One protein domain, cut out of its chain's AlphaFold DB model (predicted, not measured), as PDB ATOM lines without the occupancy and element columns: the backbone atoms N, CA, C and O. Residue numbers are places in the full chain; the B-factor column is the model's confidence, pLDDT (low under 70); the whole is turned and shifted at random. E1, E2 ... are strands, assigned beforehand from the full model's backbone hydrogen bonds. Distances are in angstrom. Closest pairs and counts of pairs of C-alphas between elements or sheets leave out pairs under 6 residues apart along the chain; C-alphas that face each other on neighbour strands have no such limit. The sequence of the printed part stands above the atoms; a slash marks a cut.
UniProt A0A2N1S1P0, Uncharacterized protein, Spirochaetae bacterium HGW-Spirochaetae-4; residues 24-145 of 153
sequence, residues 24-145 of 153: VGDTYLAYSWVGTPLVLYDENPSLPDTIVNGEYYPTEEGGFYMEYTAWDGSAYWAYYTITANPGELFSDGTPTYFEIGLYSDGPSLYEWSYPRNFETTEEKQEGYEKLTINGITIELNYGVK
ATOM      1  N   VAL A  24      34.778   1.889  34.505       73.00
ATOM      2  CA  VAL A  24      34.993   0.916  33.425       73.00
ATOM      3  C   VAL A  24      36.234   0.085  33.775       73.00
ATOM      4  O   VAL A  24      37.197   0.629  34.312       73.00
ATOM      5  N   GLY A  25      36.199  -1.225  33.520       77.31
ATOM      6  CA  GLY A  25      37.358  -2.092  33.743       77.31
ATOM      7  C   GLY A  25      38.487  -1.799  32.755       77.31
ATOM      8  O   GLY A  25      38.225  -1.406  31.621       77.31
ATOM      9  N   ASP A  26      39.736  -2.017  33.163       87.00
ATOM     10  CA  ASP A  26      40.896  -1.809  32.288       87.00
ATOM     11  C   ASP A  26      40.799  -2.663  31.009       87.00
ATOM     12  O   ASP A  26      40.398  -3.829  31.056       87.00
ATOM     13  N   THR A  27      41.184  -2.102  29.861       90.31
ATOM     14  CA  THR A  27      41.196  -2.820  28.576       90.31
ATOM     15  C   THR A  27      42.624  -3.095  28.133       90.31
ATOM     16  O   THR A  27      43.497  -2.235  28.238       90.31
ATOM     17  N   TYR A  28      42.857  -4.293  27.608       93.38
ATOM     18  CA  TYR A  28      44.142  -4.721  27.080       93.38
ATOM     19  C   TYR A  28      43.986  -5.298  25.675       93.38
ATOM     20  O   TYR A  28      43.035  -6.036  25.404       93.38
ATOM     21  N   LEU A  29      44.952  -5.005  24.808       94.75
ATOM     22  CA  LEU A  29      45.020  -5.499  23.437       94.75
ATOM     23  C   LEU A  29      46.349  -6.218  23.199       94.75
ATOM     24  O   LEU A  29      47.411  -5.725  23.583       94.75
ATOM     25  N   ALA A  30      46.279  -7.373  22.548       95.19
ATOM     26  CA  ALA A  30      47.423  -8.102  22.023       95.19
ATOM     27  C   ALA A  30      47.276  -8.329  20.517       95.19
ATOM     28  O   ALA A  30      46.169  -8.444  19.987       95.19
ATOM     29  N   TYR A  31      48.411  -8.485  19.845       95.38
ATOM     30  CA  TYR A  31      48.471  -9.025  18.492       95.38
ATOM     31  C   TYR A  31      49.074 -10.417  18.522       95.38
ATOM     32  O   TYR A  31      50.051 -10.651  19.239       95.38
ATOM     33  N   SER A  32      48.540 -11.336  17.722       93.62
ATOM     34  CA  SER A  32      49.102 -12.680  17.612       93.62
ATOM     35  C   SER A  32      49.324 -13.124  16.179       93.62
ATOM     36  O   SER A  32      48.643 -12.696  15.256       93.62
ATOM     37  N   TRP A  33      50.320 -13.979  15.972       91.88
ATOM     38  CA  TRP A  33      50.660 -14.482  14.643       91.88
ATOM     39  C   TRP A  33      51.351 -15.843  14.704       91.88
ATOM     40  O   TRP A  33      52.016 -16.184  15.685       91.88
ATOM     41  N   VAL A  34      51.218 -16.628  13.632       86.75
ATOM     42  CA  VAL A  34      51.921 -17.918  13.476       86.75
ATOM     43  C   VAL A  34      53.337 -17.710  12.934       86.75
ATOM     44  O   VAL A  34      54.283 -18.333  13.410       86.75
ATOM     45  N   GLY A  35      53.489 -16.807  11.965       87.69
ATOM     46  CA  GLY A  35      54.770 -16.350  11.431       87.69
ATOM     47  C   GLY A  35      54.868 -14.835  11.558       87.69
ATOM     48  O   GLY A  35      53.858 -14.153  11.407       87.69
ATOM     49  N   THR A  36      56.057 -14.319  11.880       93.12
ATOM     50  CA  THR A  36      56.264 -12.881  12.108       93.12
ATOM     51  C   THR A  36      55.830 -12.064  10.886       93.12
ATOM     52  O   THR A  36      56.337 -12.338   9.794       93.12
ATOM     53  N   PRO A  37      54.924 -11.080  11.051       94.81
ATOM     54  CA  PRO A  37      54.556 -10.164   9.982       94.81
ATOM     55  C   PRO A  37      55.785  -9.443   9.431       94.81
ATOM     56  O   PRO A  37      56.707  -9.097  10.171       94.81
ATOM     57  N   LEU A  38      55.792  -9.202   8.124       95.94
ATOM     58  CA  LEU A  38      56.835  -8.419   7.463       95.94
ATOM     59  C   LEU A  38      56.702  -6.928   7.794       95.94
ATOM     60  O   LEU A  38      57.703  -6.224   7.897       95.94
ATOM     61  N   VAL A  39      55.460  -6.469   7.960       94.69
ATOM     62  CA  VAL A  39      55.092  -5.103   8.338       94.69
ATOM     63  C   VAL A  39      53.925  -5.187   9.314       94.69
ATOM     64  O   VAL A  39      53.011  -5.984   9.103       94.69
ATOM     65  N   LEU A  40      53.957  -4.360  10.355       96.31
ATOM     66  CA  LEU A  40      52.833  -4.089  11.242       96.31
ATOM     67  C   LEU A  40      52.843  -2.590  11.548       96.31
ATOM     68  O   LEU A  40      53.866  -2.054  11.973       96.31
ATOM     69  N   TYR A  41      51.721  -1.936  11.295       96.19
ATOM     70  CA  TYR A  41      51.480  -0.531  11.581       96.19
ATOM     71  C   TYR A  41      50.157  -0.398  12.330       96.19
ATOM     72  O   TYR A  41      49.182  -1.050  11.962       96.19
ATOM     73  N   ASP A  42      50.131   0.442  13.359       97.31
ATOM     74  CA  ASP A  42      48.943   0.742  14.153       97.31
ATOM     75  C   ASP A  42      48.996   2.208  14.611       97.31
ATOM     76  O   ASP A  42      50.046   2.695  15.035       97.31
ATOM     77  N   GLU A  43      47.875   2.918  14.496       97.38
ATOM     78  CA  GLU A  43      47.710   4.310  14.932       97.38
ATOM     79  C   GLU A  43      47.364   4.452  16.423       97.38
ATOM     80  O   GLU A  43      47.264   5.574  16.926       97.38
ATOM     81  N   ASN A  44      47.164   3.350  17.144       96.75
ATOM     82  CA  ASN A  44      46.815   3.354  18.555       96.75
ATOM     83  C   ASN A  44      47.976   3.861  19.426       96.75
ATOM     84  O   ASN A  44      48.981   3.164  19.595       96.75
ATOM     85  N   PRO A  45      47.836   5.049  20.046       96.19
ATOM     86  CA  PRO A  45      48.922   5.686  20.781       96.19
ATOM     87  C   PRO A  45      49.244   4.986  22.107       96.19
ATOM     88  O   PRO A  45      50.258   5.304  22.728       96.19
ATOM     89  N   SER A  46      48.387   4.071  22.573       95.00
ATOM     90  CA  SER A  46      48.635   3.280  23.782       95.00
ATOM     91  C   SER A  46      49.600   2.118  23.534       95.00
ATOM     92  O   SER A  46      50.152   1.573  24.491       95.00
ATOM     93  N   LEU A  47      49.806   1.726  22.275       94.44
ATOM     94  CA  LEU A  47      50.665   0.604  21.925       94.44
ATOM     95  C   LEU A  47      52.127   1.040  21.751       94.44
ATOM     96  O   LEU A  47      52.397   2.151  21.292       94.44
ATOM     97  N   PRO A  48      53.097   0.182  22.110       94.81
ATOM     98  CA  PRO A  48      54.502   0.468  21.856       94.81
ATOM     99  C   PRO A  48      54.845   0.313  20.369       94.81
ATOM    100  O   PRO A  48      54.277  -0.525  19.675       94.81
ATOM    101  N   ASP A  49      55.884   1.021  19.912       90.62
ATOM    102  CA  ASP A  49      56.398   0.914  18.534       90.62
ATOM    103  C   ASP A  49      56.815  -0.519  18.145       90.62
ATOM    104  O   ASP A  49      56.870  -0.874  16.970       90.62
ATOM    105  N   THR A  50      57.188  -1.343  19.131       92.75
ATOM    106  CA  THR A  50      57.561  -2.748  18.931       92.75
ATOM    107  C   THR A  50      56.587  -3.650  19.668       92.75
ATOM    108  O   THR A  50      56.615  -3.734  20.894       92.75
ATOM    109  N   ILE A  51      55.774  -4.363  18.896       94.88
ATOM    110  CA  ILE A  51      54.789  -5.321  19.392       94.88
ATOM    111  C   ILE A  51      55.418  -6.710  19.504       94.88
ATOM    112  O   ILE A  51      56.053  -7.201  18.566       94.88
ATOM    113  N   VAL A  52      55.204  -7.372  20.639       94.31
ATOM    114  CA  VAL A  52      55.608  -8.764  20.869       94.31
ATOM    115  C   VAL A  52      54.399  -9.685  20.709       94.31
ATOM    116  O   VAL A  52      53.306  -9.393  21.186       94.31
ATOM    117  N   ASN A  53      54.603 -10.824  20.041       94.31
ATOM    118  CA  ASN A  53      53.549 -11.803  19.764       94.31
ATOM    119  C   ASN A  53      52.867 -12.284  21.057       94.31
ATOM    120  O   ASN A  53      53.519 -12.903  21.901       94.31
ATOM    121  N   GLY A  54      51.561 -12.045  21.176       91.56
ATOM    122  CA  GLY A  54      50.730 -12.474  22.301       91.56
ATOM    123  C   GLY A  54      50.944 -11.690  23.598       91.56
ATOM    124  O   GLY A  54      50.425 -12.100  24.636       91.56
ATOM    125  N   GLU A  55      51.710 -10.596  23.576       93.56
ATOM    126  CA  GLU A  55      51.842  -9.707  24.728       93.56
ATOM    127  C   GLU A  55      50.682  -8.705  24.759       93.56
ATOM    128  O   GLU A  55      50.338  -8.100  23.745       93.56
ATOM    129  N   TYR A  56      50.069  -8.558  25.935       93.38
ATOM    130  CA  TYR A  56      48.935  -7.669  26.158       93.38
ATOM    131  C   TYR A  56      49.414  -6.311  26.659       93.38
ATOM    132  O   TYR A  56      50.070  -6.222  27.700       93.38
ATOM    133  N   TYR A  57      49.012  -5.254  25.963       94.25
ATOM    134  CA  TYR A  57      49.295  -3.873  26.330       94.25
ATOM    135  C   TYR A  57      48.009  -3.175  26.782       94.25
ATOM    136  O   TYR A  57      46.954  -3.430  26.196       94.25
ATOM    137  N   PRO A  58      48.060  -2.312  27.812       93.44
ATOM    138  CA  PRO A  58      46.925  -1.466  28.162       93.44
ATOM    139  C   PRO A  58      46.506  -0.621  26.960       93.44
ATOM    140  O   PRO A  58      47.357  -0.090  26.248       93.44
ATOM    141  N   THR A  59      45.205  -0.474  26.744       93.00
ATOM    142  CA  THR A  59      44.669   0.358  25.670       93.00
ATOM    143  C   THR A  59      43.432   1.114  26.129       93.00
ATOM    144  O   THR A  59      42.767   0.728  27.092       93.00
ATOM    145  N   GLU A  60      43.152   2.219  25.450       90.50
ATOM    146  CA  GLU A  60      42.019   3.088  25.737       90.50
ATOM    147  C   GLU A  60      40.904   2.899  24.702       90.50
ATOM    148  O   GLU A  60      41.082   2.298  23.641       90.50
ATOM    149  N   GLU A  61      39.725   3.427  25.021       92.12
ATOM    150  CA  GLU A  61      38.634   3.519  24.058       92.12
ATOM    151  C   GLU A  61      39.025   4.407  22.874       92.12
ATOM    152  O   GLU A  61      39.650   5.457  23.031       92.12
ATOM    153  N   GLY A  62      38.605   4.014  21.676       94.50
ATOM    154  CA  GLY A  62      38.939   4.745  20.464       94.50
ATOM    155  C   GLY A  62      38.728   3.926  19.203       94.50
ATOM    156  O   GLY A  62      38.521   2.714  19.250       94.50
ATOM    157  N   GLY A  63      38.750   4.625  18.071       97.31
ATOM    158  CA  GLY A  63      38.822   4.024  16.747       97.31
ATOM    159  C   GLY A  63      40.232   4.194  16.202       97.31
ATOM    160  O   GLY A  63      40.748   5.312  16.197       97.31
ATOM    161  N   PHE A  64      40.830   3.103  15.744       97.75
ATOM    162  CA  PHE A  64      42.218   3.049  15.308       97.75
ATOM    163  C   PHE A  64      42.319   2.357  13.955       97.75
ATOM    164  O   PHE A  64      41.551   1.441  13.642       97.75
ATOM    165  N   TYR A  65      43.268   2.815  13.150       97.69
ATOM    166  CA  TYR A  65      43.638   2.180  11.900       97.69
ATOM    167  C   TYR A  65      44.885   1.323  12.097       97.69
ATOM    168  O   TYR A  65      45.814   1.718  12.800       97.69
ATOM    169  N   MET A  66      44.920   0.170  11.437       96.81
ATOM    170  CA  MET A  66      46.093  -0.688  11.380       96.81
ATOM    171  C   MET A  66      46.274  -1.291   9.988       96.81
ATOM    172  O   MET A  66      45.322  -1.486   9.228       96.81
ATOM    173  N   GLU A  67      47.506  -1.670   9.684       96.56
ATOM    174  CA  GLU A  67      47.847  -2.476   8.521       96.56
ATOM    175  C   GLU A  67      48.871  -3.534   8.907       96.56
ATOM    176  O   GLU A  67      49.740  -3.308   9.753       96.56
ATOM    177  N   TYR A  68      48.832  -4.675   8.232       96.25
ATOM    178  CA  TYR A  68      49.923  -5.633   8.323       96.25
ATOM    179  C   TYR A  68      50.155  -6.362   7.006       96.25
ATOM    180  O   TYR A  68      49.254  -6.536   6.184       96.25
ATOM    181  N   THR A  69      51.390  -6.818   6.827       96.19
ATOM    182  CA  THR A  69      51.765  -7.789   5.799       96.19
ATOM    183  C   THR A  69      52.158  -9.079   6.498       96.19
ATOM    184  O   THR A  69      53.138  -9.110   7.245       96.19
ATOM    185  N   ALA A  70      51.391 -10.142   6.275       94.00
ATOM    186  CA  ALA A  70      51.645 -11.471   6.805       94.00
ATOM    187  C   ALA A  70      52.982 -12.041   6.298       94.00
ATOM    188  O   ALA A  70      53.591 -11.548   5.347       94.00
ATOM    189  N   TRP A  71      53.440 -13.114   6.941       92.50
ATOM    190  CA  TRP A  71      54.717 -13.774   6.645       92.50
ATOM    191  C   TRP A  71      54.834 -14.316   5.206       92.50
ATOM    192  O   TRP A  71      55.951 -14.534   4.737       92.50
ATOM    193  N   ASP A  72      53.717 -14.540   4.509       91.31
ATOM    194  CA  ASP A  72      53.663 -14.997   3.113       91.31
ATOM    195  C   ASP A  72      53.489 -13.861   2.090       91.31
ATOM    196  O   ASP A  72      53.509 -14.112   0.885       91.31
ATOM    197  N   GLY A  73      53.390 -12.611   2.553       91.44
ATOM    198  CA  GLY A  73      53.254 -11.423   1.713       91.44
ATOM    199  C   GLY A  73      51.817 -10.941   1.505       91.44
ATOM    200  O   GLY A  73      51.644  -9.856   0.950       91.44
ATOM    201  N   SER A  74      50.804 -11.676   1.971       92.38
ATOM    202  CA  SER A  74      49.420 -11.188   1.981       92.38
ATOM    203  C   SER A  74      49.306  -9.961   2.881       92.38
ATOM    204  O   SER A  74      49.872  -9.934   3.974       92.38
ATOM    205  N   ALA A  75      48.603  -8.925   2.431       94.88
ATOM    206  CA  ALA A  75      48.541  -7.648   3.131       94.88
ATOM    207  C   ALA A  75      47.097  -7.210   3.354       94.88
ATOM    208  O   ALA A  75      46.253  -7.364   2.473       94.88
ATOM    209  N   TYR A  76      46.837  -6.628   4.521       95.81
ATOM    210  CA  TYR A  76      45.506  -6.230   4.958       95.81
ATOM    211  C   TYR A  76      45.545  -4.863   5.629       95.81
ATOM    212  O   TYR A  76      46.517  -4.518   6.304       95.81
ATOM    213  N   TRP A  77      44.457  -4.118   5.467       96.38
ATOM    214  CA  TRP A  77      44.126  -2.963   6.292       96.38
ATOM    215  C   TRP A  77      42.983  -3.336   7.235       96.38
ATOM    216  O   TRP A  77      42.153  -4.187   6.903       96.38
ATOM    217  N   ALA A  78      42.910  -2.687   8.394       96.88
ATOM    218  CA  ALA A  78      41.760  -2.783   9.277       96.88
ATOM    219  C   ALA A  78      41.503  -1.482  10.046       96.88
ATOM    220  O   ALA A  78      42.429  -0.783  10.450       96.88
ATOM    221  N   TYR A  79      40.230  -1.194  10.293       97.88
ATOM    222  CA  TYR A  79      39.785  -0.261  11.320       97.88
ATOM    223  C   TYR A  79      39.224  -1.064  12.483       97.88
ATOM    224  O   TYR A  79      38.300  -1.858  12.286       97.88
ATOM    225  N   TYR A  80      39.738  -0.837  13.690       97.69
ATOM    226  CA  TYR A  80      39.154  -1.401  14.899       97.69
ATOM    227  C   TYR A  80      38.679  -0.314  15.857       97.69
ATOM    228  O   TYR A  80      39.285   0.747  15.970       97.69
ATOM    229  N   THR A  81      37.550  -0.549  16.522       97.62
ATOM    230  CA  THR A  81      36.968   0.378  17.499       97.62
ATOM    231  C   THR A  81      36.752  -0.330  18.822       97.62
ATOM    232  O   THR A  81      36.057  -1.341  18.864       97.62
ATOM    233  N   ILE A  82      37.321   0.219  19.894       95.00
ATOM    234  CA  ILE A  82      37.120  -0.221  21.275       95.00
ATOM    235  C   ILE A  82      36.141   0.749  21.934       95.00
ATOM    236  O   ILE A  82      36.384   1.952  21.986       95.00
ATOM    237  N   THR A  83      35.017   0.232  22.417       92.31
ATOM    238  CA  THR A  83      33.985   1.004  23.121       92.31
ATOM    239  C   THR A  83      33.689   0.344  24.453       92.31
ATOM    240  O   THR A  83      33.280  -0.824  24.485       92.31
ATOM    241  N   ALA A  84      33.840   1.079  25.552       83.06
ATOM    242  CA  ALA A  84      33.354   0.587  26.826       83.06
ATOM    243  C   ALA A  84      31.861   0.850  26.969       83.06
ATOM    244  O   ALA A  84      31.350   1.914  26.622       83.06
ATOM    245  N   ASN A  85      31.157  -0.109  27.560       68.94
ATOM    246  CA  ASN A  85      29.890   0.187  28.203       68.94
ATOM    247  C   ASN A  85      30.162   0.453  29.692       68.94
ATOM    248  O   ASN A  85      30.972  -0.255  30.295       68.94
ATOM    249  N   PRO A  86      29.517   1.466  30.295       61.28
ATOM    250  CA  PRO A  86      29.717   1.792  31.702       61.28
ATOM    251  C   PRO A  86      29.449   0.575  32.596       61.28
ATOM    252  O   PRO A  86      28.510  -0.186  32.349       61.28
ATOM    253  N   GLY A  87      30.283   0.414  33.629       56.59
ATOM    254  CA  GLY A  87      30.159  -0.656  34.617       56.59
ATOM    255  C   GLY A  87      28.837  -0.605  35.390       56.59
ATOM    256  O   GLY A  87      28.083   0.372  35.343       56.59
ATOM    257  N   GLU A  88      28.539  -1.681  36.117       59.59
ATOM    258  CA  GLU A  88      27.354  -1.733  36.968       59.59
ATOM    259  C   GLU A  88      27.459  -0.759  38.156       59.59
ATOM    260  O   GLU A  88      28.531  -0.289  38.555       59.59
ATOM    261  N   LEU A  89      26.304  -0.440  38.745       54.94
ATOM    262  CA  LEU A  89      26.246   0.345  39.971       54.94
ATOM    263  C   LEU A  89      27.088  -0.335  41.069       54.94
ATOM    264  O   LEU A  89      26.837  -1.485  41.420       54.94
ATOM    265  N   PHE A  90      28.020   0.414  41.661       56.31
ATOM    266  CA  PHE A  90      28.877   0.030  42.794       56.31
ATOM    267  C   PHE A  90      29.978  -1.014  42.541       56.31
ATOM    268  O   PHE A  90      30.578  -1.478  43.515       56.31
ATOM    269  N   SER A  91      30.291  -1.366  41.294       63.38
ATOM    270  CA  SER A  91      31.414  -2.263  40.990       63.38
ATOM    271  C   SER A  91      32.248  -1.743  39.833       63.38
ATOM    272  O   SER A  91      31.706  -1.493  38.756       63.38
ATOM    273  N   ASP A  92      33.558  -1.641  40.035       67.88
ATOM    274  CA  ASP A  92      34.481  -1.433  38.923       67.88
ATOM    275  C   ASP A  92      34.368  -2.605  37.938       67.88
ATOM    276  O   ASP A  92      34.175  -3.761  38.337       67.88
ATOM    277  N   GLY A  93      34.436  -2.301  36.644       73.25
ATOM    278  CA  GLY A  93      34.385  -3.306  35.592       73.25
ATOM    279  C   GLY A  93      35.547  -4.292  35.709       73.25
ATOM    280  O   GLY A  93      36.644  -3.962  36.158       73.25
ATOM    281  N   THR A  94      35.309  -5.535  35.294       82.19
ATOM    282  CA  THR A  94      36.377  -6.541  35.228       82.19
ATOM    283  C   THR A  94      37.311  -6.213  34.059       82.19
ATOM    284  O   THR A  94      36.804  -5.876  32.984       82.19
ATOM    285  N   PRO A  95      38.644  -6.333  34.225       85.75
ATOM    286  CA  PRO A  95      39.573  -6.150  33.122       85.75
ATOM    287  C   PRO A  95      39.221  -7.019  31.914       85.75
ATOM    288  O   PRO A  95      38.767  -8.158  32.060       85.75
ATOM    289  N   THR A  96      39.430  -6.479  30.720       88.25
ATOM    290  CA  THR A  96      39.088  -7.134  29.457       88.25
ATOM    291  C   THR A  96      40.308  -7.260  28.565       88.25
ATOM    292  O   THR A  96      41.101  -6.331  28.454       88.25
ATOM    293  N   TYR A  97      40.437  -8.413  27.917       91.19
ATOM    294  CA  TYR A  97      41.595  -8.784  27.114       91.19
ATOM    295  C   TYR A  97      41.128  -9.191  25.716       91.19
ATOM    296  O   TYR A  97      40.442 -10.204  25.563       91.19
ATOM    297  N   PHE A  98      41.509  -8.406  24.712       92.69
ATOM    298  CA  PHE A  98      41.262  -8.691  23.302       92.69
ATOM    299  C   PHE A  98      42.556  -9.078  22.596       92.69
ATOM    300  O   PHE A  98      43.624  -8.547  22.895       92.69
ATOM    301  N   GLU A  99      42.450  -9.966  21.615       94.06
ATOM    302  CA  GLU A  99      43.564 -10.335  20.749       94.06
ATOM    303  C   GLU A  99      43.140 -10.233  19.280       94.06
ATOM    304  O   GLU A  99      42.103 -10.776  18.894       94.06
ATOM    305  N   ILE A 100      43.941  -9.549  18.459       95.25
ATOM    306  CA  ILE A 100      43.798  -9.537  17.000       95.25
ATOM    307  C   ILE A 100      44.852 -10.485  16.417       95.25
ATOM    308  O   ILE A 100      46.057 -10.230  16.476       95.25
ATOM    309  N   GLY A 101      44.399 -11.600  15.853       94.25
ATOM    310  CA  GLY A 101      45.239 -12.526  15.099       94.25
ATOM    311  C   GLY A 101      45.547 -11.970  13.712       94.25
ATOM    312  O   GLY A 101      44.637 -11.536  13.016       94.25
ATOM    313  N   LEU A 102      46.816 -11.998  13.313       94.31
ATOM    314  CA  LEU A 102      47.349 -11.477  12.054       94.31
ATOM    315  C   LEU A 102      47.688 -12.641  11.111       94.31
ATOM    316  O   LEU A 102      48.837 -13.089  11.037       94.31
ATOM    317  N   TYR A 103      46.681 -13.176  10.422       91.50
ATOM    318  CA  TYR A 103      46.841 -14.340   9.543       91.50
ATOM    319  C   TYR A 103      46.928 -13.958   8.069       91.50
ATOM    320  O   TYR A 103      46.612 -12.838   7.678       91.50
ATOM    321  N   SER A 104      47.386 -14.882   7.230       90.81
ATOM    322  CA  SER A 104      47.499 -14.615   5.797       90.81
ATOM    323  C   SER A 104      46.172 -14.662   5.045       90.81
ATOM    324  O   SER A 104      46.095 -14.129   3.942       90.81
ATOM    325  N   ASP A 105      45.129 -15.228   5.648       90.12
ATOM    326  CA  ASP A 105      43.742 -15.248   5.175       90.12
ATOM    327  C   ASP A 105      42.877 -14.114   5.762       90.12
ATOM    328  O   ASP A 105      41.687 -14.021   5.453       90.12
ATOM    329  N   GLY A 106      43.482 -13.237   6.570       91.50
ATOM    330  CA  GLY A 106      42.876 -12.028   7.123       91.50
ATOM    331  C   GLY A 106      42.978 -11.944   8.648       91.50
ATOM    332  O   GLY A 106      43.295 -12.932   9.318       91.50
ATOM    333  N   PRO A 107      42.736 -10.759   9.231       94.25
ATOM    334  CA  PRO A 107      42.765 -10.602  10.672       94.25
ATOM    335  C   PRO A 107      41.523 -11.222  11.325       94.25
ATOM    336  O   PRO A 107      40.468 -11.344  10.698       94.25
ATOM    337  N   SER A 108      41.630 -11.604  12.599       92.69
ATOM    338  CA  SER A 108      40.493 -12.154  13.352       92.69
ATOM    339  C   SER A 108      40.565 -11.852  14.847       92.69
ATOM    340  O   SER A 108      41.654 -11.777  15.415       92.69
ATOM    341  N   LEU A 109      39.405 -11.670  15.481       92.62
ATOM    342  CA  LEU A 109      39.268 -11.347  16.900       92.62
ATOM    343  C   LEU A 109      39.182 -12.598  17.781       92.62
ATOM    344  O   LEU A 109      38.411 -13.519  17.511       92.62
ATOM    345  N   TYR A 110      39.902 -12.574  18.902       86.06
ATOM    346  CA  TYR A 110      39.889 -13.622  19.919       86.06
ATOM    347  C   TYR A 110      39.731 -13.056  21.331       86.06
ATOM    348  O   TYR A 110      40.150 -11.939  21.641       86.06
ATOM    349  N   GLU A 111      39.154 -13.887  22.199       76.69
ATOM    350  CA  GLU A 111      39.163 -13.715  23.650       76.69
ATOM    351  C   GLU A 111      40.346 -14.481  24.262       76.69
ATOM    352  O   GLU A 111      40.635 -15.626  23.883       76.69
ATOM    353  N   TRP A 112      40.998 -13.883  25.263       65.44
ATOM    354  CA  TRP A 112      41.982 -14.576  26.090       65.44
ATOM    355  C   TRP A 112      41.340 -15.809  26.746       65.44
ATOM    356  O   TRP A 112      40.373 -15.665  27.488       65.44
ATOM    357  N   SER A 113      41.902 -17.004  26.501       50.12
ATOM    358  CA  SER A 113      41.510 -18.356  26.991       50.12
ATOM    359  C   SER A 113      40.894 -19.300  25.952       50.12
ATOM    360  O   SER A 113      40.750 -20.488  26.254       50.12
ATOM    361  N   TYR A 114      40.549 -18.845  24.745       51.81
ATOM    362  CA  TYR A 114      39.964 -19.746  23.746       51.81
ATOM    363  C   TYR A 114      41.041 -20.501  22.943       51.81
ATOM    364  O   TYR A 114      41.932 -19.875  22.365       51.81
ATOM    365  N   PRO A 115      40.994 -21.848  22.865       47.50
ATOM    366  CA  PRO A 115      41.866 -22.592  21.965       47.50
ATOM    367  C   PRO A 115      41.559 -22.202  20.514       47.50
ATOM    368  O   PRO A 115      40.420 -22.307  20.059       47.50
ATOM    369  N   ARG A 116      42.589 -21.754  19.789       56.97
ATOM    370  CA  ARG A 116      42.493 -21.412  18.365       56.97
ATOM    371  C   ARG A 116      42.202 -22.673  17.551       56.97
ATOM    372  O   ARG A 116      43.062 -23.547  17.444       56.97
ATOM    373  N   ASN A 117      41.010 -22.760  16.968       49.78
ATOM    374  CA  ASN A 117      40.723 -23.727  15.916       49.78
ATOM    375  C   ASN A 117      41.070 -23.076  14.579       49.78
ATOM    376  O   ASN A 117      40.357 -22.196  14.110       49.78
ATOM    377  N   PHE A 118      42.185 -23.496  13.987       51.94
ATOM    378  CA  PHE A 118      42.568 -23.082  12.643       51.94
ATOM    379  C   PHE A 118      41.774 -23.914  11.635       51.94
ATOM    380  O   PHE A 118      42.218 -24.985  11.220       51.94
ATOM    381  N   GLU A 119      40.582 -23.458  11.265       54.47
ATOM    382  CA  GLU A 119      39.975 -23.922  10.021       54.47
ATOM    383  C   GLU A 119      40.635 -23.153   8.880       54.47
ATOM    384  O   GLU A 119      40.638 -21.924   8.865       54.47
ATOM    385  N   THR A 120      41.266 -23.880   7.956       49.09
ATOM    386  CA  THR A 120      41.859 -23.294   6.752       49.09
ATOM    387  C   THR A 120      40.727 -22.678   5.942       49.09
ATOM    388  O   THR A 120      39.962 -23.400   5.300       49.09
ATOM    389  N   THR A 121      40.574 -21.364   6.042       57.94
ATOM    390  CA  THR A 121      39.495 -20.636   5.378       57.94
ATOM    391  C   THR A 121      40.062 -19.994   4.117       57.94
ATOM    392  O   THR A 121      41.257 -19.721   4.026       57.94
ATOM    393  N   GLU A 122      39.228 -19.833   3.092       67.12
ATOM    394  CA  GLU A 122      39.606 -19.079   1.895       67.12
ATOM    395  C   GLU A 122      40.021 -17.650   2.283       67.12
ATOM    396  O   GLU A 122      39.453 -17.069   3.209       67.12
ATOM    397  N   GLU A 123      41.004 -17.097   1.566       71.75
ATOM    398  CA  GLU A 123      41.500 -15.733   1.769       71.75
ATOM    399  C   GLU A 123      40.339 -14.726   1.752       71.75
ATOM    400  O   GLU A 123      39.638 -14.574   0.742       71.75
ATOM    401  N   LYS A 124      40.105 -14.043   2.879       77.56
ATOM    402  CA  LYS A 124      38.977 -13.121   3.015       77.56
ATOM    403  C   LYS A 124      39.313 -11.788   2.357       77.56
ATOM    404  O   LYS A 124      40.210 -11.079   2.791       77.56
ATOM    405  N   GLN A 125      38.540 -11.415   1.338       85.06
ATOM    406  CA  GLN A 125      38.722 -10.139   0.634       85.06
ATOM    407  C   GLN A 125      38.370  -8.929   1.512       85.06
ATOM    408  O   GLN A 125      39.078  -7.925   1.499       85.06
ATOM    409  N   GLU A 126      37.290  -9.045   2.282       91.75
ATOM    410  CA  GLU A 126      36.820  -8.073   3.267       91.75
ATOM    411  C   GLU A 126      36.125  -8.822   4.408       91.75
ATOM    412  O   GLU A 126      35.624  -9.938   4.217       91.75
ATOM    413  N   GLY A 127      36.064  -8.218   5.590       92.44
ATOM    414  CA  GLY A 127      35.392  -8.824   6.729       92.44
ATOM    415  C   GLY A 127      35.036  -7.851   7.842       92.44
ATOM    416  O   GLY A 127      35.532  -6.729   7.925       92.44
ATOM    417  N   TYR A 128      34.129  -8.314   8.698       94.12
ATOM    418  CA  TYR A 128      33.719  -7.628   9.914       94.12
ATOM    419  C   TYR A 128      33.581  -8.642  11.046       94.12
ATOM    420  O   TYR A 128      32.891  -9.653  10.899       94.12
ATOM    421  N   GLU A 129      34.209  -8.355  12.179       94.56
ATOM    422  CA  GLU A 129      34.128  -9.155  13.395       94.56
ATOM    423  C   GLU A 129      33.792  -8.245  14.581       94.56
ATOM    424  O   GLU A 129      34.184  -7.079  14.631       94.56
ATOM    425  N   LYS A 130      33.030  -8.771  15.540       94.81
ATOM    426  CA  LYS A 130      32.623  -8.048  16.745       94.81
ATOM    427  C   LYS A 130      32.699  -8.974  17.941       94.81
ATOM    428  O   LYS A 130      32.141 -10.072  17.902       94.81
ATOM    429  N   LEU A 131      33.317  -8.500  19.012       91.56
ATOM    430  CA  LEU A 131      33.465  -9.240  20.254       91.56
ATOM    431  C   LEU A 131      33.149  -8.328  21.441       91.56
ATOM    432  O   LEU A 131      33.672  -7.223  21.534       91.56
ATOM    433  N   THR A 132      32.284  -8.793  22.343       90.38
ATOM    434  CA  THR A 132      31.927  -8.076  23.573       90.38
ATOM    435  C   THR A 132      32.258  -8.948  24.778       90.38
ATOM    436  O   THR A 132      31.705 -10.038  24.913       90.38
ATOM    437  N   ILE A 133      33.124  -8.456  25.663       85.44
ATOM    438  CA  ILE A 133      33.588  -9.139  26.878       85.44
ATOM    439  C   ILE A 133      33.491  -8.145  28.035       85.44
ATOM    440  O   ILE A 133      33.896  -6.996  27.893       85.44
ATOM    441  N   ASN A 134      32.913  -8.558  29.169       83.44
ATOM    442  CA  ASN A 134      32.748  -7.723  30.373       83.44
ATOM    443  C   ASN A 134      32.164  -6.317  30.108       83.44
ATOM    444  O   ASN A 134      32.478  -5.358  30.806       83.44
ATOM    445  N   GLY A 135      31.309  -6.185  29.090       82.31
ATOM    446  CA  GLY A 135      30.713  -4.908  28.698       82.31
ATOM    447  C   GLY A 135      31.592  -4.035  27.798       82.31
ATOM    448  O   GLY A 135      31.099  -3.034  27.294       82.31
ATOM    449  N   ILE A 136      32.833  -4.406  27.502       87.94
ATOM    450  CA  ILE A 136      33.674  -3.710  26.523       87.94
ATOM    451  C   ILE A 136      33.523  -4.413  25.177       87.94
ATOM    452  O   ILE A 136      33.458  -5.638  25.105       87.94
ATOM    453  N   THR A 137      33.395  -3.641  24.103       92.50
ATOM    454  CA  THR A 137      33.227  -4.154  22.742       92.50
ATOM    455  C   THR A 137      34.403  -3.741  21.878       92.50
ATOM    456  O   THR A 137      34.754  -2.566  21.869       92.50
ATOM    457  N   ILE A 138      34.945  -4.690  21.117       94.62
ATOM    458  CA  ILE A 138      35.825  -4.422  19.984       94.62
ATOM    459  C   ILE A 138      35.111  -4.797  18.683       94.62
ATOM    460  O   ILE A 138      34.516  -5.871  18.557       94.62
ATOM    461  N   GLU A 139      35.141  -3.885  17.723       97.06
ATOM    462  CA  GLU A 139      34.644  -4.083  16.363       97.06
ATOM    463  C   GLU A 139      35.827  -3.975  15.411       97.06
ATOM    464  O   GLU A 139      36.593  -3.028  15.528       97.06
ATOM    465  N   LEU A 140      35.981  -4.922  14.491       97.06
ATOM    466  CA  LEU A 140      37.077  -5.001  13.528       97.06
ATOM    467  C   LEU A 140      36.480  -5.043  12.122       97.06
ATOM    468  O   LEU A 140      35.731  -5.960  11.806       97.06
ATOM    469  N   ASN A 141      36.814  -4.072  11.278       97.06
ATOM    470  CA  ASN A 141      36.468  -4.035   9.858       97.06
ATOM    471  C   ASN A 141      37.760  -4.065   9.044       97.06
ATOM    472  O   ASN A 141      38.644  -3.256   9.309       97.06
ATOM    473  N   TYR A 142      37.887  -4.980   8.087       96.25
ATOM    474  CA  TYR A 142      39.132  -5.186   7.351       96.25
ATOM    475  C   TYR A 142      38.918  -5.497   5.878       96.25
ATOM    476  O   TYR A 142      37.847  -5.946   5.466       96.25
ATOM    477  N   GLY A 143      39.991  -5.337   5.107       94.12
ATOM    478  CA  GLY A 143      40.062  -5.764   3.718       94.12
ATOM    479  C   GLY A 143      41.490  -5.973   3.231       94.12
ATOM    480  O   GLY A 143      42.462  -5.595   3.889       94.12
ATOM    481  N   VAL A 144      41.616  -6.598   2.063       93.81
ATOM    482  CA  VAL A 144      42.908  -6.830   1.405       93.81
ATOM    483  C   VAL A 144      43.508  -5.498   0.952       93.81
ATOM    484  O   VAL A 144      42.844  -4.656   0.340       93.81
ATOM    485  N   LYS A 145      44.801  -5.314   1.216       89.25
ATOM    486  CA  LYS A 145      45.585  -4.181   0.726       89.25
ATOM    487  C   LYS A 145      46.092  -4.496  -0.681       89.25
ATOM    488  O   LYS A 145      47.057  -5.233  -0.872       89.25
TER     489      LYS A 145
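Overview. This is residues 24 to 145 of the 153 residues of an uncharacterized protein of Spirochaetae bacterium HGW-Spirochaetae-4 (UniProt A0A2N1S1P0). Two strongly twisted sheets lie face to face as a sandwich, their strands nearly lined up: E2, E4, E5, E9 and E8 make one layer, E3, E1, E6 and E7 the other. Across the layers E7 packs on E8 and E9, with 6 pairs of C-alphas within 8 A to each, while E2 and E3 are apart; residues 85 to 92, in the loop between E5 and E6, reach out beyond one end. The printed part has 122 residues, no named helix and nine strands, E1 to E9 in order along the chain, and its class is all strand. The sheet E2 - E4 - E5 - E9 - E8 is antiparallel, the sheet E3 - E1 - E6 - E7 mixed. The whole is compact, with a radius of gyration of the C-alphas of 14.3 A, and elongated, spanning 49 by 30 by 22 A.

Arrangement. E1, residues 27 to 32, is parallel to E6, residues 96 to 103, with N 30 and O 98 2.9 A apart, within hydrogen-bond range. E2, residues 39 to 42, is an edge strand, antiparallel to E4, residues 62 to 69, with N 41 and O 67 at 2.9 A. E3, residues 56 to 59, is antiparallel to E1, with N 57 and O 29 at 2.9 A. E4 and E5, residues 75 to 84, form a hairpin, with N 66 and O 78 at 2.8 A. E6 and E7, residues 106 to 111, form another, with N 101 and O 108 at 2.8 A. E8, residues 126 to 133, and E9, residues 136 to 144, form a third, with N 129 and O 140 at 2.9 A. E9 is also antiparallel to E5, with N 79 and O 141 at 2.8 A. Between the sheets, the closest C-alphas of E7 and E8 are those of Leu 109 and Glu 129, 6.6 A apart.

Along the chain. E1 begins at C-alpha 27, (41.196, -2.820, 28.576), and measures 16.7 A. E2 and E3 are the four-residue strands, 10.3 A and 9.1 A long. E4 measures 23.2 A, E5 29.3 A, E6 22.6 A, E7 17.0 A, E8 23.9 A and E9 26.9 A. E9 ends at C-alpha 144, (42.908, -6.830, 1.405).

Size, cuts and confidence. The C-alphas farthest apart are those of Asp 72 and Phe 90, 49.1 A. The printed part has no cut. The links E2 to E3, E5 to E6 and E7 to E8 are long. The mean pLDDT of the printed part is 86.6; residues 85 to 92 and 112 to 122 are under 70.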